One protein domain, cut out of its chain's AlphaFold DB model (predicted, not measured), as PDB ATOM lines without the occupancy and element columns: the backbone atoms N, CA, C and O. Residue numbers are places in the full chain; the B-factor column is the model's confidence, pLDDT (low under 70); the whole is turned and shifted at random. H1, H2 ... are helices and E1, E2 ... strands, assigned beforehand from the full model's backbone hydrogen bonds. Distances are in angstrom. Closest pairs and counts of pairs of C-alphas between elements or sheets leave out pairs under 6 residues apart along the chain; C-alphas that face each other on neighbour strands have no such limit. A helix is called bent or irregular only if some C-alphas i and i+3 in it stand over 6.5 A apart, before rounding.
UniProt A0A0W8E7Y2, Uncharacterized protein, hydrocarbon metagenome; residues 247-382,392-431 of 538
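What this domain is: This is residues 247 to 382 and 392 to 431 of the 538 residues of an uncharacterized protein of hydrocarbon metagenome (UniProt A0A0W8E7Y2). A long, twisted sheet makes a rod, its longest strands E4 and E5 running side by side along most of the length, and one part of the sheet curls round the helix H3. Beyond H3, the bent start of E4 with the short strands E3, E6 and E7 forms one end; at the other, the E4 and E5 hairpin runs out to the loop of residues 336 to 351. The printed part has 176 residues, with three named helices and seven named strands, which follow each other along the chain as E1, H1, E2, E3, E4, E5, E6, E7, H2 and H3, a mixed class of helices and strands; the sheet is branched, E4 having E2, E3, E5 and E6 as neighbours, with E1 beside E2 and E7 beside E6, and these neighbour pairs are antiparallel. It is only just extended, close to loose, with a radius of gyration of the C-alphas of 23.9 A and spans of 86 by 27 by 23 A.

How they stand to each other: E4, residues 309 to 335, bends by 91 degrees at residue 313. On one side of it lie E2, residues 281 to 296, with N 291 and O 322 2.9 A apart, and E3, residues 301 to 304, with N 303 and O 311 2.9 A apart. On its other side lie E5, residues 352 to 374, with N 319 and O 370 2.8 A apart, and E6, residues 377 to 382, with N 310 and O 379 2.8 A apart; these four pairs are within hydrogen-bond range. E3, E4 and E5 form a meander, each strand the antiparallel neighbour of the one before. E1, residues 247 to 254, is an edge strand beside E2, with N 251 and O 290 2.9 A apart. E7, residues 392 to 396, is an edge strand beside E6, with N 378 and O 395 2.8 A apart. The sheet curls round H3, residues 412 to 428; the closest C-alphas of H3 and E2 are those of Val 426 and Val 294, 6.2 A apart. H2, residues 404 to 409, only grazes the sheet and is close to H3 but not clearly touching, Tyr 407 and Val 415 having the closest C-alphas at 6.8 A. H1, residues 267 to 273, also only grazes the sheet. Every O i to N i+4 pair is within hydrogen-bond range in H2 and H3, against 2 of 3 in H1.

Where its parts are: E1 begins at C-alpha 247 (27.223, -22.880, -13.215). E4 measures 69.5 A, E5 61.4 A, E2 45.1 A, E1 24.1 A and H3 23.9 A, which ends at C-alpha 428 (24.413, -20.420, -21.957).

The domain as a whole: The C-alphas farthest apart, of Glu 306 and Pro 347, are 86.3 A apart. Residues 383 to 391 are not printed; C-alphas 382 and 392 across this cut are 7.0 A apart. The links E1 to H1 and E4 to E5 are long. The mean pLDDT of the printed part is 75.3; residues 256 to 285 and 328 to 358 are under 70.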
ATOM      1  N   GLU A 247      27.674 -21.739 -12.421       92.25
ATOM      2  CA  GLU A 247      27.223 -22.880 -13.215       92.25
ATOM      3  C   GLU A 247      28.410 -23.545 -13.916       92.25
ATOM      4  O   GLU A 247      29.277 -22.882 -14.491       92.25
ATOM      5  N   GLU A 248      28.434 -24.876 -13.884       93.69
ATOM      6  CA  GLU A 248      29.451 -25.683 -14.554       93.69
ATOM      7  C   GLU A 248      28.957 -26.168 -15.922       93.69
ATOM      8  O   GLU A 248      27.763 -26.393 -16.165       93.69
ATOM      9  N   PHE A 249      29.897 -26.381 -16.838       93.88
ATOM     10  CA  PHE A 249      29.625 -27.016 -18.120       93.88
ATOM     11  C   PHE A 249      30.710 -28.016 -18.483       93.88
ATOM     12  O   PHE A 249      31.882 -27.837 -18.170       93.88
ATOM     13  N   ILE A 250      30.297 -29.088 -19.156       95.19
ATOM     14  CA  ILE A 250      31.167 -30.162 -19.627       95.19
ATOM     15  C   ILE A 250      30.669 -30.583 -21.005       95.19
ATOM     16  O   ILE A 250      29.461 -30.629 -21.246       95.19
ATOM     17  N   GLY A 251      31.585 -30.914 -21.902       92.94
ATOM     18  CA  GLY A 251      31.241 -31.504 -23.183       92.94
ATOM     19  C   GLY A 251      32.446 -32.095 -23.888       92.94
ATOM     20  O   GLY A 251      33.575 -32.052 -23.396       92.94
ATOM     21  N   SER A 252      32.195 -32.655 -25.062       90.44
ATOM     22  CA  SER A 252      33.247 -33.138 -25.941       90.44
ATOM     23  C   SER A 252      32.858 -32.967 -27.402       90.44
ATOM     24  O   SER A 252      31.675 -32.896 -27.740       90.44
ATOM     25  N   PHE A 253      33.857 -32.860 -28.273       85.69
ATOM     26  CA  PHE A 253      33.652 -32.857 -29.717       85.69
ATOM     27  C   PHE A 253      34.825 -33.546 -30.430       85.69
ATOM     28  O   PHE A 253      35.973 -33.438 -29.980       85.69
ATOM     29  N   PRO A 254      34.563 -34.262 -31.536       79.81
ATOM     30  CA  PRO A 254      35.617 -34.860 -32.344       79.81
ATOM     31  C   PRO A 254      36.376 -33.781 -33.124       79.81
ATOM     32  O   PRO A 254      35.792 -32.801 -33.590       79.81
ATOM     33  N   ILE A 255      37.680 -33.976 -33.300       70.25
ATOM     34  CA  ILE A 255      38.554 -33.056 -34.033       70.25
ATOM     35  C   ILE A 255      38.903 -33.666 -35.381       70.25
ATOM     36  O   ILE A 255      39.442 -34.765 -35.461       70.25
ATOM     37  N   ASN A 256      38.673 -32.905 -36.450       64.25
ATOM     38  CA  ASN A 256      39.144 -33.280 -37.775       64.25
ATOM     39  C   ASN A 256      40.571 -32.741 -38.000       64.25
ATOM     40  O   ASN A 256      40.782 -31.524 -38.071       64.25
ATOM     41  N   THR A 257      41.546 -33.652 -38.102       58.78
ATOM     42  CA  THR A 257      42.996 -33.380 -38.174       58.78
ATOM     43  C   THR A 257      43.400 -32.417 -39.279       58.78
ATOM     44  O   THR A 257      44.340 -31.645 -39.096       58.78
ATOM     45  N   ASP A 258      42.679 -32.418 -40.397       57.03
ATOM     46  CA  ASP A 258      43.134 -31.776 -41.633       57.03
ATOM     47  C   ASP A 258      43.025 -30.241 -41.615       57.03
ATOM     48  O   ASP A 258      43.503 -29.581 -42.535       57.03
ATOM     49  N   SER A 259      42.399 -29.635 -40.592       55.31
ATOM     50  CA  SER A 259      42.159 -28.177 -40.578       55.31
ATOM     51  C   SER A 259      42.379 -27.441 -39.250       55.31
ATOM     52  O   SER A 259      42.221 -26.220 -39.203       55.31
ATOM     53  N   TRP A 260      42.753 -28.144 -38.179       54.25
ATOM     54  CA  TRP A 260      42.821 -27.580 -36.818       54.25
ATOM     55  C   TRP A 260      44.239 -27.255 -36.330       54.25
ATOM     56  O   TRP A 260      44.425 -26.678 -35.260       54.25
ATOM     57  N   TRP A 261      45.252 -27.579 -37.132       56.75
ATOM     58  CA  TRP A 261      46.653 -27.420 -36.764       56.75
ATOM     59  C   TRP A 261      47.393 -26.634 -37.847       56.75
ATOM     60  O   TRP A 261      47.554 -27.114 -38.963       56.75
ATOM     61  N   GLU A 262      47.882 -25.432 -37.536       47.81
ATOM     62  CA  GLU A 262      48.574 -24.586 -38.528       47.81
ATOM     63  C   GLU A 262      50.001 -25.061 -38.824       47.81
ATOM     64  O   GLU A 262      50.598 -24.699 -39.836       47.81
ATOM     65  N   LYS A 263      50.558 -25.903 -37.946       47.56
ATOM     66  CA  LYS A 263      51.912 -26.478 -38.054       47.56
ATOM     67  C   LYS A 263      51.914 -27.971 -37.697       47.56
ATOM     68  O   LYS A 263      52.786 -28.478 -36.990       47.56
ATOM     69  N   GLY A 264      50.877 -28.662 -38.170       42.50
ATOM     70  CA  GLY A 264      50.377 -29.935 -37.643       42.50
ATOM     71  C   GLY A 264      50.983 -31.239 -38.150       42.50
ATOM     72  O   GLY A 264      50.452 -32.285 -37.807       42.50
ATOM     73  N   THR A 265      52.070 -31.234 -38.917       44.38
ATOM     74  CA  THR A 265      52.888 -32.455 -39.074       44.38
ATOM     75  C   THR A 265      54.133 -32.426 -38.193       44.38
ATOM     76  O   THR A 265      54.659 -33.477 -37.847       44.38
ATOM     77  N   ASP A 266      54.572 -31.240 -37.760       42.28
ATOM     78  CA  ASP A 266      55.871 -31.061 -37.111       42.28
ATOM     79  C   ASP A 266      55.748 -30.930 -35.581       42.28
ATOM     80  O   ASP A 266      56.637 -31.366 -34.868       42.28
ATOM     81  N   ILE A 267      54.642 -30.413 -35.026       42.53
ATOM     82  CA  ILE A 267      54.485 -30.240 -33.563       42.53
ATOM     83  C   ILE A 267      54.119 -31.558 -32.859       42.53
ATOM     84  O   ILE A 267      54.751 -31.903 -31.866       42.53
ATOM     85  N   LEU A 268      53.184 -32.347 -33.403       40.94
ATOM     86  CA  LEU A 268      52.816 -33.672 -32.868       40.94
ATOM     87  C   LEU A 268      53.968 -34.686 -33.013       40.94
ATOM     88  O   LEU A 268      54.216 -35.487 -32.112       40.94
ATOM     89  N   ALA A 269      54.740 -34.587 -34.103       41.94
ATOM     90  CA  ALA A 269      55.970 -35.353 -34.297       41.94
ATOM     91  C   ALA A 269      57.124 -34.865 -33.396       41.94
ATOM     92  O   ALA A 269      57.857 -35.690 -32.851       41.94
ATOM     93  N   ARG A 270      57.296 -33.551 -33.175       39.94
ATOM     94  CA  ARG A 270      58.372 -32.994 -32.324       39.94
ATOM     95  C   ARG A 270      58.116 -33.113 -30.826       39.94
ATOM     96  O   ARG A 270      59.080 -33.306 -30.091       39.94
ATOM     97  N   LEU A 271      56.869 -33.038 -30.359       40.06
ATOM     98  CA  LEU A 271      56.547 -33.212 -28.935       40.06
ATOM     99  C   LEU A 271      56.729 -34.660 -28.461       40.06
ATOM    100  O   LEU A 271      56.994 -34.880 -27.282       40.06
ATOM    101  N   LEU A 272      56.603 -35.645 -29.359       40.84
ATOM    102  CA  LEU A 272      56.558 -37.064 -28.988       40.84
ATOM    103  C   LEU A 272      57.753 -37.900 -29.469       40.84
ATOM    104  O   LEU A 272      57.980 -38.972 -28.909       40.84
ATOM    105  N   SER A 273      58.546 -37.439 -30.446       40.31
ATOM    106  CA  SER A 273      59.705 -38.210 -30.934       40.31
ATOM    107  C   SER A 273      60.973 -38.067 -30.088       40.31
ATOM    108  O   SER A 273      61.875 -38.889 -30.251       40.31
ATOM    109  N   LEU A 274      61.089 -37.035 -29.232       37.53
ATOM    110  CA  LEU A 274      62.341 -36.663 -28.538       37.53
ATOM    111  C   LEU A 274      63.600 -36.762 -29.438       37.53
ATOM    112  O   LEU A 274      64.706 -36.915 -28.936       37.53
ATOM    113  N   GLY A 275      63.454 -36.691 -30.766       32.62
ATOM    114  CA  GLY A 275      64.539 -36.828 -31.735       32.62
ATOM    115  C   GLY A 275      65.211 -38.205 -31.902       32.62
ATOM    116  O   GLY A 275      66.280 -38.207 -32.505       32.62
ATOM    117  N   PHE A 276      64.674 -39.350 -31.432       28.88
ATOM    118  CA  PHE A 276      65.479 -40.601 -31.411       28.88
ATOM    119  C   PHE A 276      64.904 -41.922 -31.981       28.88
ATOM    120  O   PHE A 276      65.668 -42.885 -32.007       28.88
ATOM    121  N   ILE A 277      63.650 -42.054 -32.453       33.34
ATOM    122  CA  ILE A 277      63.126 -43.379 -32.897       33.34
ATOM    123  C   ILE A 277      62.152 -43.283 -34.092       33.34
ATOM    124  O   ILE A 277      61.144 -42.579 -34.009       33.34
ATOM    125  N   GLU A 278      62.392 -44.049 -35.170       34.97
ATOM    126  CA  GLU A 278      61.420 -44.269 -36.258       34.97
ATOM    127  C   GLU A 278      60.263 -45.155 -35.766       34.97
ATOM    128  O   GLU A 278      60.408 -46.352 -35.536       34.97
ATOM    129  N   THR A 279      59.091 -44.553 -35.577       41.16
ATOM    130  CA  THR A 279      57.838 -45.247 -35.249       41.16
ATOM    131  C   THR A 279      56.771 -44.825 -36.257       41.16
ATOM    132  O   THR A 279      56.497 -43.634 -36.399       41.16
ATOM    133  N   LYS A 280      56.139 -45.779 -36.958       46.31
ATOM    134  CA  LYS A 280      54.896 -45.510 -37.702       46.31
ATOM    135  C   LYS A 280      53.757 -45.469 -36.687       46.31
ATOM    136  O   LYS A 280      53.190 -46.500 -36.344       46.31
ATOM    137  N   THR A 281      53.501 -44.283 -36.147       49.53
ATOM    138  CA  THR A 281      52.381 -44.038 -35.233       49.53
ATOM    139  C   THR A 281      51.221 -43.479 -36.048       49.53
ATOM    140  O   THR A 281      51.368 -42.413 -36.647       49.53
ATOM    141  N   VAL A 282      50.102 -44.200 -36.104       52.16
ATOM    142  CA  VAL A 282      48.847 -43.703 -36.687       52.16
ATOM    143  C   VAL A 282      47.992 -43.204 -35.527       52.16
ATOM    144  O   VAL A 282      47.829 -43.913 -34.537       52.16
ATOM    145  N   TYR A 283      47.521 -41.965 -35.618       56.53
ATOM    146  CA  TYR A 283      46.580 -41.405 -34.653       56.53
ATOM    147  C   TYR A 283      45.185 -41.512 -35.249       56.53
ATOM    148  O   TYR A 283      44.976 -41.031 -36.364       56.53
ATOM    149  N   ASP A 284      44.277 -42.136 -34.514       58.41
ATOM    150  CA  ASP A 284      42.864 -42.234 -34.869       58.41
ATOM    151  C   ASP A 284      42.014 -41.559 -33.779       58.41
ATOM    152  O   ASP A 284      42.482 -41.342 -32.658       58.41
ATOM    153  N   GLU A 285      40.797 -41.154 -34.133       66.00
ATOM    154  CA  GLU A 285      39.781 -40.637 -33.199       66.00
ATOM    155  C   GLU A 285      40.252 -39.524 -32.228       66.00
ATOM    156  O   GLU A 285      40.177 -39.643 -31.004       66.00
ATOM    157  N   LEU A 286      40.713 -38.379 -32.755       72.38
ATOM    158  CA  LEU A 286      40.991 -37.210 -31.908       72.38
ATOM    159  C   LEU A 286      39.709 -36.634 -31.294       72.38
ATOM    160  O   LEU A 286      38.767 -36.268 -31.999       72.38
ATOM    161  N   LEU A 287      39.731 -36.450 -29.976       81.44
ATOM    162  CA  LEU A 287      38.622 -35.925 -29.189       81.44
ATOM    163  C   LEU A 287      39.101 -34.764 -28.312       81.44
ATOM    164  O   LEU A 287      40.110 -34.870 -27.616       81.44
ATOM    165  N   CYS A 288      38.356 -33.659 -28.316       83.62
ATOM    166  CA  CYS A 288      38.483 -32.620 -27.302       83.62
ATOM    167  C   CYS A 288      37.434 -32.859 -26.223       83.62
ATOM    168  O   CYS A 288      36.242 -32.865 -26.525       83.62
ATOM    169  N   ASN A 289      37.864 -33.012 -24.976       90.31
ATOM    170  CA  ASN A 289      37.003 -32.965 -23.802       90.31
ATOM    171  C   ASN A 289      37.197 -31.613 -23.128       90.31
ATOM    172  O   ASN A 289      38.325 -31.253 -22.793       90.31
ATOM    173  N   TYR A 290      36.118 -30.877 -22.896       92.00
ATOM    174  CA  TYR A 290      36.185 -29.587 -22.230       92.00
ATOM    175  C   TYR A 290      35.298 -29.548 -20.994       92.00
ATOM    176  O   TYR A 290      34.250 -30.192 -20.926       92.00
ATOM    177  N   ASN A 291      35.730 -28.775 -20.007       95.69
ATOM    178  CA  ASN A 291      34.910 -28.378 -18.879       95.69
ATOM    179  C   ASN A 291      35.192 -26.931 -18.496       95.69
ATOM    180  O   ASN A 291      36.208 -26.354 -18.881       95.69
ATOM    181  N   GLY A 292      34.275 -26.341 -17.752       93.50
ATOM    182  CA  GLY A 292      34.390 -24.963 -17.340       93.50
ATOM    183  C   GLY A 292      33.336 -24.566 -16.331       93.50
ATOM    184  O   GLY A 292      32.483 -25.359 -15.930       93.50
ATOM    185  N   LEU A 293      33.452 -23.317 -15.918       95.31
ATOM    186  CA  LEU A 293      32.685 -22.692 -14.858       95.31
ATOM    187  C   LEU A 293      32.407 -21.254 -15.286       95.31
ATOM    188  O   LEU A 293      33.325 -20.562 -15.724       95.31
ATOM    189  N   VAL A 294      31.177 -20.793 -15.099       94.12
ATOM    190  CA  VAL A 294      30.822 -19.373 -15.170       94.12
ATOM    191  C   VAL A 294      30.322 -18.947 -13.804       94.12
ATOM    192  O   VAL A 294      29.437 -19.589 -13.246       94.12
ATOM    193  N   LYS A 295      30.874 -17.864 -13.261       93.75
ATOM    194  CA  LYS A 295      30.497 -17.313 -11.962       93.75
ATOM    195  C   LYS A 295      30.215 -15.824 -12.065       93.75
ATOM    196  O   LYS A 295      31.040 -15.085 -12.589       93.75
ATOM    197  N   VAL A 296      29.097 -15.363 -11.511       93.00
ATOM    198  CA  VAL A 296      28.804 -13.926 -11.394       93.00
ATOM    199  C   VAL A 296      29.500 -13.366 -10.156       93.00
ATOM    200  O   VAL A 296      29.304 -13.864  -9.047       93.00
ATOM    201  N   LEU A 297      30.334 -12.342 -10.344       91.19
ATOM    202  CA  LEU A 297      31.200 -11.793  -9.295       91.19
ATOM    203  C   LEU A 297      30.540 -10.660  -8.504       91.19
ATOM    204  O   LEU A 297      30.715 -10.566  -7.290       91.19
ATOM    205  N   GLU A 298      29.783  -9.800  -9.184       91.56
ATOM    206  CA  GLU A 298      29.174  -8.598  -8.609       91.56
ATOM    207  C   GLU A 298      27.691  -8.505  -8.964       91.56
ATOM    208  O   GLU A 298      27.237  -9.131  -9.922       91.56
ATOM    209  N   LYS A 299      26.941  -7.719  -8.179       93.12
ATOM    210  CA  LYS A 299      25.515  -7.494  -8.424       93.12
ATOM    211  C   LYS A 299      25.343  -6.796  -9.775       93.12
ATOM    212  O   LYS A 299      25.854  -5.684  -9.907       93.12
ATOM    213  N   PRO A 300      24.647  -7.405 -10.748       93.06
ATOM    214  CA  PRO A 300      24.384  -6.747 -12.012       93.06
ATOM    215  C   PRO A 300      23.444  -5.560 -11.829       93.06
ATOM    216  O   PRO A 300      22.544  -5.586 -10.987       93.06
ATOM    217  N   ASP A 301      23.657  -4.542 -12.652       92.81
ATOM    218  CA  ASP A 301      22.727  -3.430 -12.815       92.81
ATOM    219  C   ASP A 301      21.907  -3.643 -14.085       92.81
ATOM    220  O   ASP A 301      22.459  -4.023 -15.124       92.81
ATOM    221  N   PHE A 302      20.596  -3.434 -13.998       93.44
ATOM    222  CA  PHE A 302      19.690  -3.682 -15.109       93.44
ATOM    223  C   PHE A 302      18.453  -2.786 -15.099       93.44
ATOM    224  O   PHE A 302      17.967  -2.326 -14.061       93.44
ATOM    225  N   GLU A 303      17.909  -2.598 -16.293       92.75
ATOM    226  CA  GLU A 303      16.699  -1.834 -16.561       92.75
ATOM    227  C   GLU A 303      15.697  -2.706 -17.308       92.75
ATOM    228  O   GLU A 303      16.040  -3.424 -18.251       92.75
ATOM    229  N   PHE A 304      14.441  -2.655 -16.876       91.56
ATOM    230  CA  PHE A 304      13.368  -3.328 -17.584       91.56
ATOM    231  C   PHE A 304      12.968  -2.507 -18.807       91.56
ATOM    232  O   PHE A 304      12.910  -1.282 -18.769       91.56
ATOM    233  N   CYS A 305      12.720  -3.198 -19.910       89.88
ATOM    234  CA  CYS A 305      12.254  -2.611 -21.156       89.88
ATOM    235  C   CYS A 305      10.852  -3.141 -21.477       89.88
ATOM    236  O   CYS A 305      10.369  -4.080 -20.845       89.88
ATOM    237  N   GLU A 306      10.211  -2.557 -22.490       87.06
ATOM    238  CA  GLU A 306       8.909  -3.021 -22.976       87.06
ATOM    239  C   GLU A 306       8.919  -4.521 -23.343       87.06
ATOM    240  O   GLU A 306       9.945  -5.102 -23.721       87.06
ATOM    241  N   GLU A 307       7.732  -5.129 -23.276       83.06
ATOM    242  CA  GLU A 307       7.476  -6.553 -23.521       83.06
ATOM    243  C   GLU A 307       8.048  -7.451 -22.420       83.06
ATOM    244  O   GLU A 307       7.440  -7.616 -21.381       83.06
ATOM    245  N   ASN A 308       9.180  -8.102 -22.617       87.94
ATOM    246  CA  ASN A 308       9.793  -8.956 -21.600       87.94
ATOM    247  C   ASN A 308      11.312  -8.828 -21.632       87.94
ATOM    248  O   ASN A 308      12.018  -9.741 -21.208       87.94
ATOM    249  N   LYS A 309      11.814  -7.724 -22.188       91.94
ATOM    250  CA  LYS A 309      13.240  -7.493 -22.387       91.94
ATOM    251  C   LYS A 309      13.827  -6.784 -21.179       91.94
ATOM    252  O   LYS A 309      13.176  -5.971 -20.529       91.94
ATOM    253  N   VAL A 310      15.085  -7.084 -20.910       93.38
ATOM    254  CA  VAL A 310      15.870  -6.453 -19.857       93.38
ATOM    255  C   VAL A 310      17.196  -6.029 -20.458       93.38
ATOM    256  O   VAL A 310      17.847  -6.811 -21.148       93.38
ATOM    257  N   LEU A 311      17.600  -4.794 -20.199       94.06
ATOM    258  CA  LEU A 311      18.927  -4.313 -20.535       94.06
ATOM    259  C   LEU A 311      19.825  -4.462 -19.311       94.06
ATOM    260  O   LEU A 311      19.543  -3.893 -18.261       94.06
ATOM    261  N   ILE A 312      20.905  -5.226 -19.440       93.75
ATOM    262  CA  ILE A 312      21.928  -5.343 -18.401       93.75
ATOM    263  C   ILE A 312      23.002  -4.291 -18.680       93.75
ATOM    264  O   ILE A 312      23.693  -4.376 -19.693       93.75
ATOM    265  N   ASN A 313      23.145  -3.320 -17.779       91.69
ATOM    266  CA  ASN A 313      24.085  -2.197 -17.893       91.69
ATOM    267  C   ASN A 313      25.482  -2.536 -17.361       91.69
ATOM    268  O   ASN A 313      26.476  -1.899 -17.703       91.69
ATOM    269  N   SER A 314      25.571  -3.504 -16.452       92.06
ATOM    270  CA  SER A 314      26.850  -3.957 -15.925       92.06
ATOM    271  C   SER A 314      26.739  -5.383 -15.430       92.06
ATOM    272  O   SER A 314      25.876  -5.695 -14.612       92.06
ATOM    273  N   LEU A 315      27.635  -6.241 -15.907       92.81
ATOM    274  CA  LEU A 315      27.766  -7.607 -15.432       92.81
ATOM    275  C   LEU A 315      29.241  -8.002 -15.402       92.81
ATOM    276  O   LEU A 315      29.919  -8.003 -16.429       92.81
ATOM    277  N   LYS A 316      29.732  -8.375 -14.219       93.31
ATOM    278  CA  LYS A 316      31.072  -8.945 -14.061       93.31
ATOM    279  C   LYS A 316      30.982 -10.434 -13.806       93.31
ATOM    280  O   LYS A 316      30.359 -10.862 -12.830       93.31
ATOM    281  N   ILE A 317      31.638 -11.205 -14.661       94.25
ATOM    282  CA  ILE A 317      31.696 -12.659 -14.555       94.25
ATOM    283  C   ILE A 317      33.139 -13.146 -14.548       94.25
ATOM    284  O   ILE A 317      34.019 -12.547 -15.158       94.25
ATOM    285  N   GLN A 318      33.362 -14.266 -13.879       94.12
ATOM    286  CA  GLN A 318      34.544 -15.092 -14.043       94.12
ATOM    287  C   GLN A 318      34.169 -16.297 -14.902       94.12
ATOM    288  O   GLN A 318      33.212 -17.005 -14.589       94.12
ATOM    289  N   ALA A 319      34.922 -16.533 -15.969       93.88
ATOM    290  CA  ALA A 319      34.741 -17.653 -16.875       93.88
ATOM    291  C   ALA A 319      36.020 -18.495 -16.922       93.88
ATOM    292  O   ALA A 319      37.089 -18.015 -17.299       93.88
ATOM    293  N   GLN A 320      35.900 -19.770 -16.565       93.81
ATOM    294  CA  GLN A 320      36.978 -20.748 -16.647       93.81
ATOM    295  C   GLN A 320      36.684 -21.754 -17.751       93.81
ATOM    296  O   GLN A 320      35.575 -22.276 -17.843       93.81
ATOM    297  N   PHE A 321      37.702 -22.076 -18.541       93.31
ATOM    298  CA  PHE A 321      37.634 -23.066 -19.606       93.31
ATOM    299  C   PHE A 321      38.870 -23.952 -19.596       93.31
ATOM    300  O   PHE A 321      40.004 -23.476 -19.635       93.31
ATOM    301  N   LYS A 322      38.664 -25.263 -19.556       93.38
ATOM    302  CA  LYS A 322      39.717 -26.272 -19.589       93.38
ATOM    303  C   LYS A 322      39.412 -27.239 -20.716       93.38
ATOM    304  O   LYS A 322      38.336 -27.822 -20.742       93.38
ATOM    305  N   ALA A 323      40.367 -27.437 -21.613       88.69
ATOM    306  CA  ALA A 323      40.277 -28.383 -22.714       88.69
ATOM    307  C   ALA A 323      41.402 -29.419 -22.613       88.69
ATOM    308  O   ALA A 323      42.574 -29.072 -22.460       88.69
ATOM    309  N   SER A 324      41.038 -30.695 -22.710       87.56
ATOM    310  CA  SER A 324      41.941 -31.840 -22.805       87.56
ATOM    311  C   SER A 324      41.749 -32.520 -24.159       87.56
ATOM    312  O   SER A 324      40.639 -32.894 -24.535       87.56
ATOM    313  N   PHE A 325      42.841 -32.657 -24.899       80.88
ATOM    314  CA  PHE A 325      42.880 -33.240 -26.231       80.88
ATOM    315  C   PHE A 325      43.433 -34.656 -26.126       80.88
ATOM    316  O   PHE A 325      44.592 -34.842 -25.744       80.88
ATOM    317  N   THR A 326      42.626 -35.649 -26.476       80.56
ATOM    318  CA  THR A 326      42.988 -37.069 -26.449       80.56
ATOM    319  C   THR A 326      42.972 -37.650 -27.856       80.56
ATOM    320  O   THR A 326      42.186 -37.209 -28.691       80.56
ATOM    321  N   ALA A 327      43.817 -38.643 -28.123       75.19
ATOM    322  CA  ALA A 327      43.733 -39.442 -29.347       75.19
ATOM    323  C   ALA A 327      44.069 -40.899 -29.069       75.19
ATOM    324  O   ALA A 327      44.850 -41.193 -28.151       75.19
ATOM    325  N   ASP A 328      43.557 -41.777 -29.920       69.19
ATOM    326  CA  ASP A 328      43.948 -43.173 -29.930       69.19
ATOM    327  C   ASP A 328      45.254 -43.323 -30.696       69.19
ATOM    328  O   ASP A 328      45.402 -42.947 -31.860       69.19
ATOM    329  N   VAL A 329      46.259 -43.824 -29.985       65.31
ATOM    330  CA  VAL A 329      47.603 -43.984 -30.517       65.31
ATOM    331  C   VAL A 329      47.784 -45.432 -30.928       65.31
ATOM    332  O   VAL A 329      47.995 -46.305 -30.083       65.31
ATOM    333  N   ILE A 330      47.760 -45.676 -32.235       64.56
ATOM    334  CA  ILE A 330      48.060 -46.980 -32.811       64.56
ATOM    335  C   ILE A 330      49.571 -47.068 -33.028       64.56
ATOM    336  O   ILE A 330      50.152 -46.376 -33.871       64.56
ATOM    337  N   LYS A 331      50.231 -47.923 -32.240       61.97
ATOM    338  CA  LYS A 331      51.664 -48.208 -32.367       61.97
ATOM    339  C   LYS A 331      51.887 -49.588 -32.953       61.97
ATOM    340  O   LYS A 331      51.747 -50.599 -32.258       61.97
ATOM    341  N   ASP A 332      52.360 -49.599 -34.191       61.31
ATOM    342  CA  ASP A 332      52.899 -50.790 -34.829       61.31
ATOM    343  C   ASP A 332      54.396 -50.902 -34.527       61.31
ATOM    344  O   ASP A 332      55.224 -50.167 -35.068       61.31
ATOM    345  N   ILE A 333      54.759 -51.835 -33.644       58.12
ATOM    346  CA  ILE A 333      56.161 -52.163 -33.372       58.12
ATOM    347  C   ILE A 333      56.573 -53.246 -34.364       58.12
ATOM    348  O   ILE A 333      56.109 -54.386 -34.269       58.12
ATOM    349  N   LYS A 334      57.440 -52.893 -35.311       60.69
ATOM    350  CA  LYS A 334      57.987 -53.817 -36.307       60.69
ATOM    351  C   LYS A 334      59.412 -54.211 -35.938       60.69
ATOM    352  O   LYS A 334      60.179 -53.381 -35.454       60.69
ATOM    353  N   LEU A 335      59.741 -55.486 -36.119       48.41
ATOM    354  CA  LEU A 335      61.116 -55.965 -36.070       48.41
ATOM    355  C   LEU A 335      61.714 -55.803 -37.458       48.41
ATOM    356  O   LEU A 335      61.358 -56.551 -38.369       48.41
ATOM    357  N   ASP A 336      62.623 -54.849 -37.576       48.44
ATOM    358  CA  ASP A 336      63.512 -54.743 -38.719       48.44
ATOM    359  C   ASP A 336      64.596 -55.825 -38.589       48.44
ATOM    360  O   ASP A 336      65.365 -55.863 -37.621       48.44
ATOM    361  N   THR A 337      64.584 -56.772 -39.524       56.50
ATOM    362  CA  THR A 337      65.514 -57.905 -39.546       56.50
ATOM    363  C   THR A 337      66.680 -57.688 -40.504       56.50
ATOM    364  O   THR A 337      67.658 -58.439 -40.426       56.50
ATOM    365  N   SER A 338      66.614 -56.681 -41.379       57.75
ATOM    366  CA  SER A 338      67.691 -56.312 -42.302       57.75
ATOM    367  C   SER A 338      68.568 -55.173 -41.786       57.75
ATOM    368  O   SER A 338      69.730 -55.067 -42.193       57.75
ATOM    369  N   SER A 339      68.079 -54.386 -40.826       54.81
ATOM    370  CA  SER A 339      68.799 -53.271 -40.216       54.81
ATOM    371  C   SER A 339      69.264 -52.252 -41.272       54.81
ATOM    372  O   SER A 339      68.470 -51.633 -41.963       54.81
ATOM    373  N   PHE A 340      70.570 -52.031 -41.426       49.69
ATOM    374  CA  PHE A 340      71.121 -51.075 -42.396       49.69
ATOM    375  C   PHE A 340      71.214 -51.629 -43.833       49.69
ATOM    376  O   PHE A 340      71.761 -50.958 -44.714       49.69
ATOM    377  N   ILE A 341      70.765 -52.864 -44.077       51.12
ATOM    378  CA  ILE A 341      70.809 -53.504 -45.395       51.12
ATOM    379  C   ILE A 341      69.508 -53.171 -46.135       51.12
ATOM    380  O   ILE A 341      68.454 -53.560 -45.662       51.12
ATOM    381  N   PRO A 342      69.551 -52.515 -47.311       56.97
ATOM    382  CA  PRO A 342      68.337 -52.153 -48.037       56.97
ATOM    383  C   PRO A 342      67.453 -53.370 -48.341       56.97
ATOM    384  O   PRO A 342      67.952 -54.332 -48.925       56.97
ATOM    385  N   ASP A 343      66.146 -53.277 -48.082       55.16
ATOM    386  CA  ASP A 343      65.160 -54.372 -48.205       55.16
ATOM    387  C   ASP A 343      65.162 -55.065 -49.578       55.16
ATOM    388  O   ASP A 343      64.833 -56.237 -49.731       55.16
ATOM    389  N   ARG A 344      65.588 -54.355 -50.631       59.59
ATOM    390  CA  ARG A 344      65.762 -54.923 -51.982       59.59
ATOM    391  C   ARG A 344      66.825 -56.024 -52.061       59.59
ATOM    392  O   ARG A 344      66.879 -56.728 -53.068       59.59
ATOM    393  N   LEU A 345      67.703 -56.111 -51.065       55.88
ATOM    394  CA  LEU A 345      68.817 -57.051 -50.982       55.88
ATOM    395  C   LEU A 345      68.583 -58.153 -49.939       55.88
ATOM    396  O   LEU A 345      69.418 -59.054 -49.843       55.88
ATOM    397  N   THR A 346      67.472 -58.127 -49.197       59.28
ATOM    398  CA  THR A 346      67.120 -59.179 -48.240       59.28
ATOM    399  C   THR A 346      66.088 -60.148 -48.844       59.28
ATOM    400  O   THR A 346      64.994 -59.752 -49.232       59.28
ATOM    401  N   PRO A 347      66.422 -61.446 -48.999       61.69
ATOM    402  CA  PRO A 347      65.546 -62.441 -49.629       61.69
ATOM    403  C   PRO A 347      64.471 -63.040 -48.696       61.69
ATOM    404  O   PRO A 347      63.873 -64.058 -49.045       61.69
ATOM    405  N   TRP A 348      64.239 -62.467 -47.512       65.38
ATOM    406  CA  TRP A 348      63.256 -62.934 -46.523       65.38
ATOM    407  C   TRP A 348      62.256 -61.826 -46.170       65.38
ATOM    408  O   TRP A 348      62.509 -60.659 -46.444       65.38
ATOM    409  N   GLU A 349      61.111 -62.196 -45.585       58.22
ATOM    410  CA  GLU A 349      60.112 -61.225 -45.119       58.22
ATOM    411  C   GLU A 349      60.700 -60.355 -44.010       58.22
ATOM    412  O   GLU A 349      61.011 -60.838 -42.917       58.22
ATOM    413  N   ASP A 350      60.847 -59.080 -44.331       49.41
ATOM    414  CA  ASP A 350      61.327 -58.044 -43.436       49.41
ATOM    415  C   ASP A 350      60.153 -57.258 -42.834       49.41
ATOM    416  O   ASP A 350      59.011 -57.424 -43.270       49.41
ATOM    417  N   ASP A 351      60.401 -56.420 -41.825       61.78
ATOM    418  CA  ASP A 351      59.357 -55.612 -41.168       61.78
ATOM    419  C   ASP A 351      58.262 -56.433 -40.450       61.78
ATOM    420  O   ASP A 351      57.058 -56.139 -40.504       61.78
ATOM    421  N   LYS A 352      58.658 -57.473 -39.708       59.75
ATOM    422  CA  LYS A 352      57.691 -58.347 -39.027       59.75
ATOM    423  C   LYS A 352      56.988 -57.604 -37.887       59.75
ATOM    424  O   LYS A 352      57.624 -57.227 -36.902       59.75
ATOM    425  N   LEU A 353      55.666 -57.433 -37.982       54.72
ATOM    426  CA  LEU A 353      54.853 -56.822 -36.923       54.72
ATOM    427  C   LEU A 353      54.951 -57.667 -35.641       54.72
ATOM    428  O   LEU A 353      54.454 -58.791 -35.583       54.72
ATOM    429  N   LEU A 354      55.617 -57.138 -34.616       54.78
ATOM    430  CA  LEU A 354      55.805 -57.817 -33.333       54.78
ATOM    431  C   LEU A 354      54.631 -57.597 -32.394       54.78
ATOM    432  O   LEU A 354      54.279 -58.480 -31.610       54.78
ATOM    433  N   LYS A 355      54.085 -56.382 -32.400       54.94
ATOM    434  CA  LYS A 355      53.059 -55.978 -31.454       54.94
ATOM    435  C   LYS A 355      52.273 -54.804 -32.002       54.94
ATOM    436  O   LYS A 355      52.862 -53.803 -32.400       54.94
ATOM    437  N   HIS A 356      50.960 -54.943 -31.937       62.97
ATOM    438  CA  HIS A 356      50.012 -53.863 -32.122       62.97
ATOM    439  C   HIS A 356      49.543 -53.411 -30.737       62.97
ATOM    440  O   HIS A 356      49.208 -54.244 -29.886       62.97
ATOM    441  N   ARG A 357      49.620 -52.111 -30.464       58.44
ATOM    442  CA  ARG A 357      49.103 -51.507 -29.235       58.44
ATOM    443  C   ARG A 357      48.261 -50.303 -29.601       58.44
ATOM    444  O   ARG A 357      48.778 -49.389 -30.234       58.44
ATOM    445  N   GLU A 358      47.029 -50.318 -29.127       63.94
ATOM    446  CA  GLU A 358      46.115 -49.186 -29.137       63.94
ATOM    447  C   GLU A 358      46.033 -48.661 -27.704       63.94
ATOM    448  O   GLU A 358      45.836 -49.432 -26.758       63.94
ATOM    449  N   GLU A 359      46.283 -47.370 -27.525       71.56
ATOM    450  CA  GLU A 359      46.181 -46.707 -26.228       71.56
ATOM    451  C   GLU A 359      45.691 -45.277 -26.436       71.56
ATOM    452  O   GLU A 359      46.320 -44.504 -27.163       71.56
ATOM    453  N   THR A 360      44.593 -44.915 -25.776       72.38
ATOM    454  CA  THR A 360      44.127 -43.531 -25.713       72.38
ATOM    455  C   THR A 360      45.081 -42.720 -24.847       72.38
ATOM    456  O   THR A 360      45.333 -43.062 -23.689       72.38
ATOM    457  N   LYS A 361      45.613 -41.625 -25.388       72.56
ATOM    458  CA  LYS A 361      46.569 -40.772 -24.682       72.56
ATOM    459  C   LYS A 361      46.127 -39.312 -24.693       72.56
ATOM    460  O   LYS A 361      45.739 -38.791 -25.734       72.56
ATOM    461  N   GLU A 362      46.249 -38.638 -23.547       73.75
ATOM    462  CA  GLU A 362      46.153 -37.175 -23.476       73.75
ATOM    463  C   GLU A 362      47.391 -36.553 -24.138       73.75
ATOM    464  O   GLU A 362      48.535 -36.831 -23.763       73.75
ATOM    465  N   ILE A 363      47.149 -35.743 -25.165       73.38
ATOM    466  CA  ILE A 363      48.167 -35.083 -25.986       73.38
ATOM    467  C   ILE A 363      48.449 -33.686 -25.445       73.38
ATOM    468  O   ILE A 363      49.606 -33.270 -25.376       73.38
ATOM    469  N   LEU A 364      47.395 -32.954 -25.090       76.19
ATOM    470  CA  LEU A 364      47.486 -31.554 -24.715       76.19
ATOM    471  C   LEU A 364      46.403 -31.208 -23.703       76.19
ATOM    472  O   LEU A 364      45.252 -31.607 -23.857       76.19
ATOM    473  N   LYS A 365      46.775 -30.404 -22.709       83.56
ATOM    474  CA  LYS A 365      45.847 -29.801 -21.761       83.56
ATOM    475  C   LYS A 365      46.032 -28.293 -21.772       83.56
ATOM    476  O   LYS A 365      47.141 -27.803 -21.548       83.56
ATOM    477  N   LEU A 366      44.954 -27.572 -22.036       84.44
ATOM    478  CA  LEU A 366      44.911 -26.117 -22.035       84.44
ATOM    479  C   LEU A 366      43.877 -25.650 -21.017       84.44
ATOM    480  O   LEU A 366      42.813 -26.248 -20.878       84.44
ATOM    481  N   GLU A 367      44.205 -24.590 -20.292       90.12
ATOM    482  CA  GLU A 367      43.333 -23.998 -19.283       90.12
ATOM    483  C   GLU A 367      43.371 -22.480 -19.442       90.12
ATOM    484  O   GLU A 367      44.423 -21.905 -19.740       90.12
ATOM    485  N   GLN A 368      42.217 -21.854 -19.260       90.50
ATOM    486  CA  GLN A 368      42.014 -20.422 -19.321       90.50
ATOM    487  C   GLN A 368      41.086 -20.003 -18.177       90.50
ATOM    488  O   GLN A 368      40.080 -20.660 -17.917       90.50
ATOM    489  N   ASP A 369      41.435 -18.908 -17.512       92.50
ATOM    490  CA  ASP A 369      40.604 -18.223 -16.519       92.50
ATOM    491  C   ASP A 369      40.533 -16.751 -16.942       92.50
ATOM    492  O   ASP A 369      41.570 -16.161 -17.267       92.50
ATOM    493  N   LEU A 370      39.327 -16.199 -17.041       91.88
ATOM    494  CA  LEU A 370      39.065 -14.838 -17.502       91.88
ATOM    495  C   LEU A 370      38.085 -14.153 -16.563       91.88
ATOM    496  O   LEU A 370      37.024 -14.694 -16.258       91.88
ATOM    497  N   GLU A 371      38.403 -12.922 -16.181       92.50
ATOM    498  CA  GLU A 371      37.427 -11.995 -15.618       92.50
ATOM    499  C   GLU A 371      36.914 -11.099 -16.746       92.50
ATOM    500  O   GLU A 371      37.676 -10.358 -17.367       92.50
ATOM    501  N   LEU A 372      35.618 -11.185 -17.029       90.62
ATOM    502  CA  LEU A 372      34.958 -10.473 -18.115       90.62
ATOM    503  C   LEU A 372      34.044  -9.402 -17.519       90.62
ATOM    504  O   LEU A 372      33.243  -9.671 -16.622       90.62
ATOM    505  N   SER A 373      34.170  -8.177 -18.026       90.31
ATOM    506  CA  SER A 373      33.277  -7.062 -17.698       90.31
ATOM    507  C   SER A 373      32.397  -6.768 -18.904       90.31
ATOM    508  O   SER A 373      32.853  -6.178 -19.880       90.31
ATOM    509  N   ILE A 374      31.143  -7.197 -18.833       88.06
ATOM    510  CA  ILE A 374      30.141  -6.984 -19.872       88.06
ATOM    511  C   ILE A 374      29.444  -5.656 -19.573       88.06
ATOM    512  O   ILE A 374      28.764  -5.505 -18.556       88.06
ATOM    513  N   CYS A 375      29.653  -4.677 -20.454       85.31
ATOM    514  CA  CYS A 375      29.077  -3.335 -20.330       85.31
ATOM    515  C   CYS A 375      27.631  -3.255 -20.828       85.31
ATOM    516  O   CYS A 375      26.920  -2.323 -20.476       85.31
ATOM    517  N   GLN A 376      27.210  -4.181 -21.690       88.44
ATOM    518  CA  GLN A 376      25.845  -4.222 -22.198       88.44
ATOM    519  C   GLN A 376      25.462  -5.658 -22.564       88.44
ATOM    520  O   GLN A 376      26.176  -6.321 -23.318       88.44
ATOM    521  N   ALA A 377      24.335  -6.135 -22.039       92.31
ATOM    522  CA  ALA A 377      23.753  -7.421 -22.413       92.31
ATOM    523  C   ALA A 377      22.232  -7.304 -22.571       92.31
ATOM    524  O   ALA A 377      21.588  -6.494 -21.903       92.31
ATOM    525  N   GLU A 378      21.657  -8.121 -23.446       94.06
ATOM    526  CA  GLU A 378      20.212  -8.288 -23.572       94.06
ATOM    527  C   GLU A 378      19.787  -9.510 -22.761       94.06
ATOM    528  O   GLU A 378      20.291 -10.620 -22.963       94.06
ATOM    529  N   GLY A 379      18.832  -9.306 -21.863       93.38
ATOM    530  CA  GLY A 379      18.143 -10.358 -21.139       93.38
ATOM    531  C   GLY A 379      16.660 -10.423 -21.482       93.38
ATOM    532  O   GLY A 379      16.084  -9.482 -22.033       93.38
ATOM    533  N   ILE A 380      16.037 -11.542 -21.133       94.12
ATOM    534  CA  ILE A 380      14.589 -11.730 -21.181       94.12
ATOM    535  C   ILE A 380      14.073 -12.208 -19.829       94.12
ATOM    536  O   ILE A 380      14.733 -12.970 -19.127       94.12
ATOM    537  N   ILE A 381      12.863 -11.784 -19.484       92.06
ATOM    538  CA  ILE A 381      12.140 -12.300 -18.328       92.06
ATOM    539  C   ILE A 381      11.450 -13.599 -18.738       92.06
ATOM    540  O   ILE A 381      10.668 -13.623 -19.695       92.06
ATOM    541  N   LYS A 382      11.708 -14.670 -17.988       88.88
ATOM    542  CA  LYS A 382      11.046 -15.968 -18.152       88.88
ATOM    543  C   LYS A 382      10.675 -16.579 -16.808       88.88
ATOM    544  O   LYS A 382      11.138 -16.141 -15.758       88.88
ATOM    545  N   GLU A 392      17.007 -14.228 -17.818       92.88
ATOM    546  CA  GLU A 392      17.961 -14.994 -18.618       92.88
ATOM    547  C   GLU A 392      18.701 -14.046 -19.546       92.88
ATOM    548  O   GLU A 392      18.075 -13.257 -20.251       92.88
ATOM    549  N   ILE A 393      20.025 -14.147 -19.590       92.31
ATOM    550  CA  ILE A 393      20.830 -13.372 -20.532       92.31
ATOM    551  C   ILE A 393      20.860 -14.111 -21.866       92.31
ATOM    552  O   ILE A 393      21.364 -15.224 -21.955       92.31
ATOM    553  N   VAL A 394      20.319 -13.484 -22.908       91.88
ATOM    554  CA  VAL A 394      20.185 -14.092 -24.240       91.88
ATOM    555  C   VAL A 394      21.237 -13.610 -25.220       91.88
ATOM    556  O   VAL A 394      21.523 -14.306 -26.192       91.88
ATOM    557  N   LYS A 395      21.801 -12.420 -24.997       91.50
ATOM    558  CA  LYS A 395      22.920 -11.894 -25.780       91.50
ATOM    559  C   LYS A 395      23.820 -11.054 -24.899       91.50
ATOM    560  O   LYS A 395      23.338 -10.244 -24.116       91.50
ATOM    561  N   ALA A 396      25.118 -11.185 -25.092       89.88
ATOM    562  CA  ALA A 396      26.117 -10.317 -24.497       89.88
ATOM    563  C   ALA A 396      27.230 -10.106 -25.519       89.88
ATOM    564  O   ALA A 396      27.541 -11.020 -26.281       89.88
ATOM    565  N   ASP A 397      27.815  -8.912 -25.528       85.00
ATOM    566  CA  ASP A 397      29.061  -8.678 -26.250       85.00
ATOM    567  C   ASP A 397      30.214  -9.144 -25.354       85.00
ATOM    568  O   ASP A 397      30.523  -8.516 -24.334       85.00
ATOM    569  N   ILE A 398      30.768 -10.314 -25.671       85.62
ATOM    570  CA  ILE A 398      31.831 -10.953 -24.902       85.62
ATOM    571  C   ILE A 398      33.075 -10.972 -25.776       85.62
ATOM    572  O   ILE A 398      33.095 -11.635 -26.801       85.62
ATOM    573  N   ASN A 399      34.124 -10.274 -25.352       84.31
ATOM    574  CA  ASN A 399      35.424 -10.366 -26.004       84.31
ATOM    575  C   ASN A 399      36.311 -11.356 -25.240       84.31
ATOM    576  O   ASN A 399      36.736 -11.067 -24.117       84.31
ATOM    577  N   ILE A 400      36.573 -12.523 -25.832       86.38
ATOM    578  CA  ILE A 400      37.430 -13.560 -25.246       86.38
ATOM    579  C   ILE A 400      38.815 -13.519 -25.892       86.38
ATOM    580  O   ILE A 400      39.003 -13.905 -27.043       86.38
ATOM    581  N   GLU A 401      39.820 -13.144 -25.104       84.38
ATOM    582  CA  GLU A 401      41.228 -13.273 -25.483       84.38
ATOM    583  C   GLU A 401      41.851 -14.467 -24.750       84.38
ATOM    584  O   GLU A 401      42.022 -14.463 -23.528       84.38
ATOM    585  N   LEU A 402      42.181 -15.525 -25.494       83.62
ATOM    586  CA  LEU A 402      42.856 -16.698 -24.939       83.62
ATOM    587  C   LEU A 402      44.355 -16.415 -24.729       83.62
ATOM    588  O   LEU A 402      44.957 -15.597 -25.411       83.62
ATOM    589  N   GLY A 403      45.006 -17.092 -23.783       83.00
ATOM    590  CA  GLY A 403      46.443 -16.902 -23.561       83.00
ATOM    591  C   GLY A 403      47.320 -17.445 -24.703       83.00
ATOM    592  O   GLY A 403      46.922 -18.360 -25.424       83.00
ATOM    593  N   ASP A 404      48.574 -16.980 -24.790       82.06
ATOM    594  CA  ASP A 404      49.565 -17.372 -25.816       82.06
ATOM    595  C   ASP A 404      49.679 -18.887 -26.051       82.06
ATOM    596  O   ASP A 404      49.943 -19.340 -27.164       82.06
ATOM    597  N   LYS A 405      49.472 -19.697 -25.003       78.38
ATOM    598  CA  LYS A 405      49.510 -21.163 -25.096       78.38
ATOM    599  C   LYS A 405      48.479 -21.718 -26.079       78.38
ATOM    600  O   LYS A 405      48.756 -22.740 -26.697       78.38
ATOM    601  N   TRP A 406      47.322 -21.082 -26.234       82.31
ATOM    602  CA  TRP A 406      46.299 -21.511 -27.186       82.31
ATOM    603  C   TRP A 406      46.753 -21.225 -28.621       82.31
ATOM    604  O   TRP A 406      46.857 -22.152 -29.422       82.31
ATOM    605  N   TYR A 407      47.150 -19.981 -28.905       77.25
ATOM    606  CA  TYR A 407      47.619 -19.548 -30.229       77.25
ATOM    607  C   TYR A 407      48.913 -20.236 -30.693       77.25
ATOM    608  O   TYR A 407      49.140 -20.395 -31.887       77.25
ATOM    609  N   GLN A 408      49.782 -20.659 -29.770       75.12
ATOM    610  CA  GLN A 408      51.014 -21.377 -30.122       75.12
ATOM    611  C   GLN A 408      50.778 -22.847 -30.489       75.12
ATOM    612  O   GLN A 408      51.574 -23.415 -31.240       75.12
ATOM    613  N   ASN A 409      49.732 -23.473 -29.941       72.19
ATOM    614  CA  ASN A 409      49.489 -24.907 -30.103       72.19
ATOM    615  C   ASN A 409      48.413 -25.232 -31.149       72.19
ATOM    616  O   ASN A 409      48.446 -26.329 -31.695       72.19
ATOM    617  N   LEU A 410      47.490 -24.315 -31.451       73.06
ATOM    618  CA  LEU A 410      46.330 -24.547 -32.322       73.06
ATOM    619  C   LEU A 410      46.363 -23.648 -33.572       73.06
ATOM    620  O   LEU A 410      47.016 -22.608 -33.562       73.06
ATOM    621  N   SER A 411      45.682 -24.041 -34.659       72.31
ATOM    622  CA  SER A 411      45.475 -23.139 -35.811       72.31
ATOM    623  C   SER A 411      44.535 -21.991 -35.476       72.31
ATOM    624  O   SER A 411      43.684 -22.138 -34.602       72.31
ATOM    625  N   GLU A 412      44.593 -20.898 -36.239       76.56
ATOM    626  CA  GLU A 412      43.631 -19.798 -36.132       76.56
ATOM    627  C   GLU A 412      42.187 -20.311 -36.250       76.56
ATOM    628  O   GLU A 412      41.329 -19.968 -35.444       76.56
ATOM    629  N   LYS A 413      41.927 -21.241 -37.179       77.19
ATOM    630  CA  LYS A 413      40.603 -21.861 -37.340       77.19
ATOM    631  C   LYS A 413      40.150 -22.636 -36.094       77.19
ATOM    632  O   LYS A 413      38.975 -22.571 -35.742       77.19
ATOM    633  N   ALA A 414      41.048 -23.386 -35.453       77.81
ATOM    634  CA  ALA A 414      40.732 -24.136 -34.237       77.81
ATOM    635  C   ALA A 414      40.551 -23.212 -33.032       77.81
ATOM    636  O   ALA A 414      39.633 -23.419 -32.244       77.81
ATOM    637  N   VAL A 415      41.394 -22.184 -32.904       81.44
ATOM    638  CA  VAL A 415      41.266 -21.176 -31.851       81.44
ATOM    639  C   VAL A 415      39.946 -20.429 -31.988       81.44
ATOM    640  O   VAL A 415      39.209 -20.374 -31.014       81.44
ATOM    641  N   ASN A 416      39.599 -19.955 -33.187       85.94
ATOM    642  CA  ASN A 416      38.333 -19.260 -33.428       85.94
ATOM    643  C   ASN A 416      37.131 -20.158 -33.112       85.94
ATOM    644  O   ASN A 416      36.228 -19.731 -32.411       85.94
ATOM    645  N   TYR A 417      37.158 -21.435 -33.516       85.44
ATOM    646  CA  TYR A 417      36.094 -22.376 -33.147       85.44
ATOM    647  C   TYR A 417      35.965 -22.562 -31.625       85.44
ATOM    648  O   TYR A 417      34.860 -22.677 -31.103       85.44
ATOM    649  N   ILE A 418      37.089 -22.624 -30.904       86.62
ATOM    650  CA  ILE A 418      37.085 -22.754 -29.442       86.62
ATOM    651  C   ILE A 418      36.613 -21.462 -28.774       86.62
ATOM    652  O   ILE A 418      35.907 -21.554 -27.777       86.62
ATOM    653  N   ILE A 419      36.974 -20.294 -29.309       89.88
ATOM    654  CA  ILE A 419      36.468 -18.996 -28.850       89.88
ATOM    655  C   ILE A 419      34.951 -18.952 -29.029       89.88
ATOM    656  O   ILE A 419      34.260 -18.776 -28.034       89.88
ATOM    657  N   ASP A 420      34.432 -19.247 -30.226       90.25
ATOM    658  CA  ASP A 420      32.989 -19.279 -30.504       90.25
ATOM    659  C   ASP A 420      32.253 -20.243 -29.555       90.25
ATOM    660  O   ASP A 420      31.211 -19.921 -28.982       90.25
ATOM    661  N   LEU A 421      32.816 -21.441 -29.345       90.50
ATOM    662  CA  LEU A 421      32.273 -22.422 -28.408       90.50
ATOM    663  C   LEU A 421      32.310 -21.904 -26.966       90.50
ATOM    664  O   LEU A 421      31.360 -22.126 -26.218       90.50
ATOM    665  N   PHE A 422      33.405 -21.268 -26.552       90.75
ATOM    666  CA  PHE A 422      33.558 -20.760 -25.196       90.75
ATOM    667  C   PHE A 422      32.615 -19.579 -24.954       90.75
ATOM    668  O   PHE A 422      31.917 -19.594 -23.948       90.75
ATOM    669  N   GLU A 423      32.492 -18.636 -25.887       91.50
ATOM    670  CA  GLU A 423      31.509 -17.545 -25.843       91.50
ATOM    671  C   GLU A 423      30.085 -18.085 -25.715       91.50
ATOM    672  O   GLU A 423      29.353 -17.694 -24.803       91.50
ATOM    673  N   GLN A 424      29.717 -19.055 -26.560       91.75
ATOM    674  CA  GLN A 424      28.412 -19.704 -26.493       91.75
ATOM    675  C   GLN A 424      28.190 -20.367 -25.128       91.75
ATOM    676  O   GLN A 424      27.137 -20.188 -24.518       91.75
ATOM    677  N   LYS A 425      29.171 -21.128 -24.627       92.31
ATOM    678  CA  LYS A 425      29.055 -21.815 -23.334       92.31
ATOM    679  C   LYS A 425      29.023 -20.850 -22.164       92.31
ATOM    680  O   LYS A 425      28.308 -21.129 -21.208       92.31
ATOM    681  N   VAL A 426      29.750 -19.736 -22.235       90.75
ATOM    682  CA  VAL A 426      29.690 -18.683 -21.222       90.75
ATOM    683  C   VAL A 426      28.284 -18.115 -21.173       90.75
ATOM    684  O   VAL A 426      27.688 -18.131 -20.103       90.75
ATOM    685  N   LEU A 427      27.735 -17.702 -22.317       91.19
ATOM    686  CA  LEU A 427      26.397 -17.122 -22.411       91.19
ATOM    687  C   LEU A 427      25.306 -18.092 -21.927       91.19
ATOM    688  O   LEU A 427      24.490 -17.722 -21.091       91.19
ATOM    689  N   GLU A 428      25.346 -19.355 -22.372       91.00
ATOM    690  CA  GLU A 428      24.413 -20.420 -21.957       91.00
ATOM    691  C   GLU A 428      24.477 -20.756 -20.457       91.00
ATOM    692  O   GLU A 428      23.594 -21.439 -19.935       91.00
ATOM    693  N   LYS A 429      25.560 -20.367 -19.777       92.19
ATOM    694  CA  LYS A 429      25.847 -20.746 -18.390       92.19
ATOM    695  C   LYS A 429      25.957 -19.555 -17.459       92.19
ATOM    696  O   LYS A 429      26.341 -19.738 -16.309       92.19
ATOM    697  N   ILE A 430      25.581 -18.355 -17.894       91.06
ATOM    698  CA  ILE A 430      25.333 -17.279 -16.939       91.06
ATOM    699  C   ILE A 430      24.121 -17.704 -16.091       91.06
ATOM    700  O   ILE A 430      23.062 -17.970 -16.657       91.06
ATOM    701  N   PRO A 431      24.256 -17.804 -14.756       88.19
ATOM    702  CA  PRO A 431      23.146 -18.186 -13.895       88.19
ATOM    703  C   PRO A 431      21.966 -17.222 -14.021       88.19
ATOM    704  O   PRO A 431      22.150 -16.003 -14.054       88.19
TER     705      PRO A 431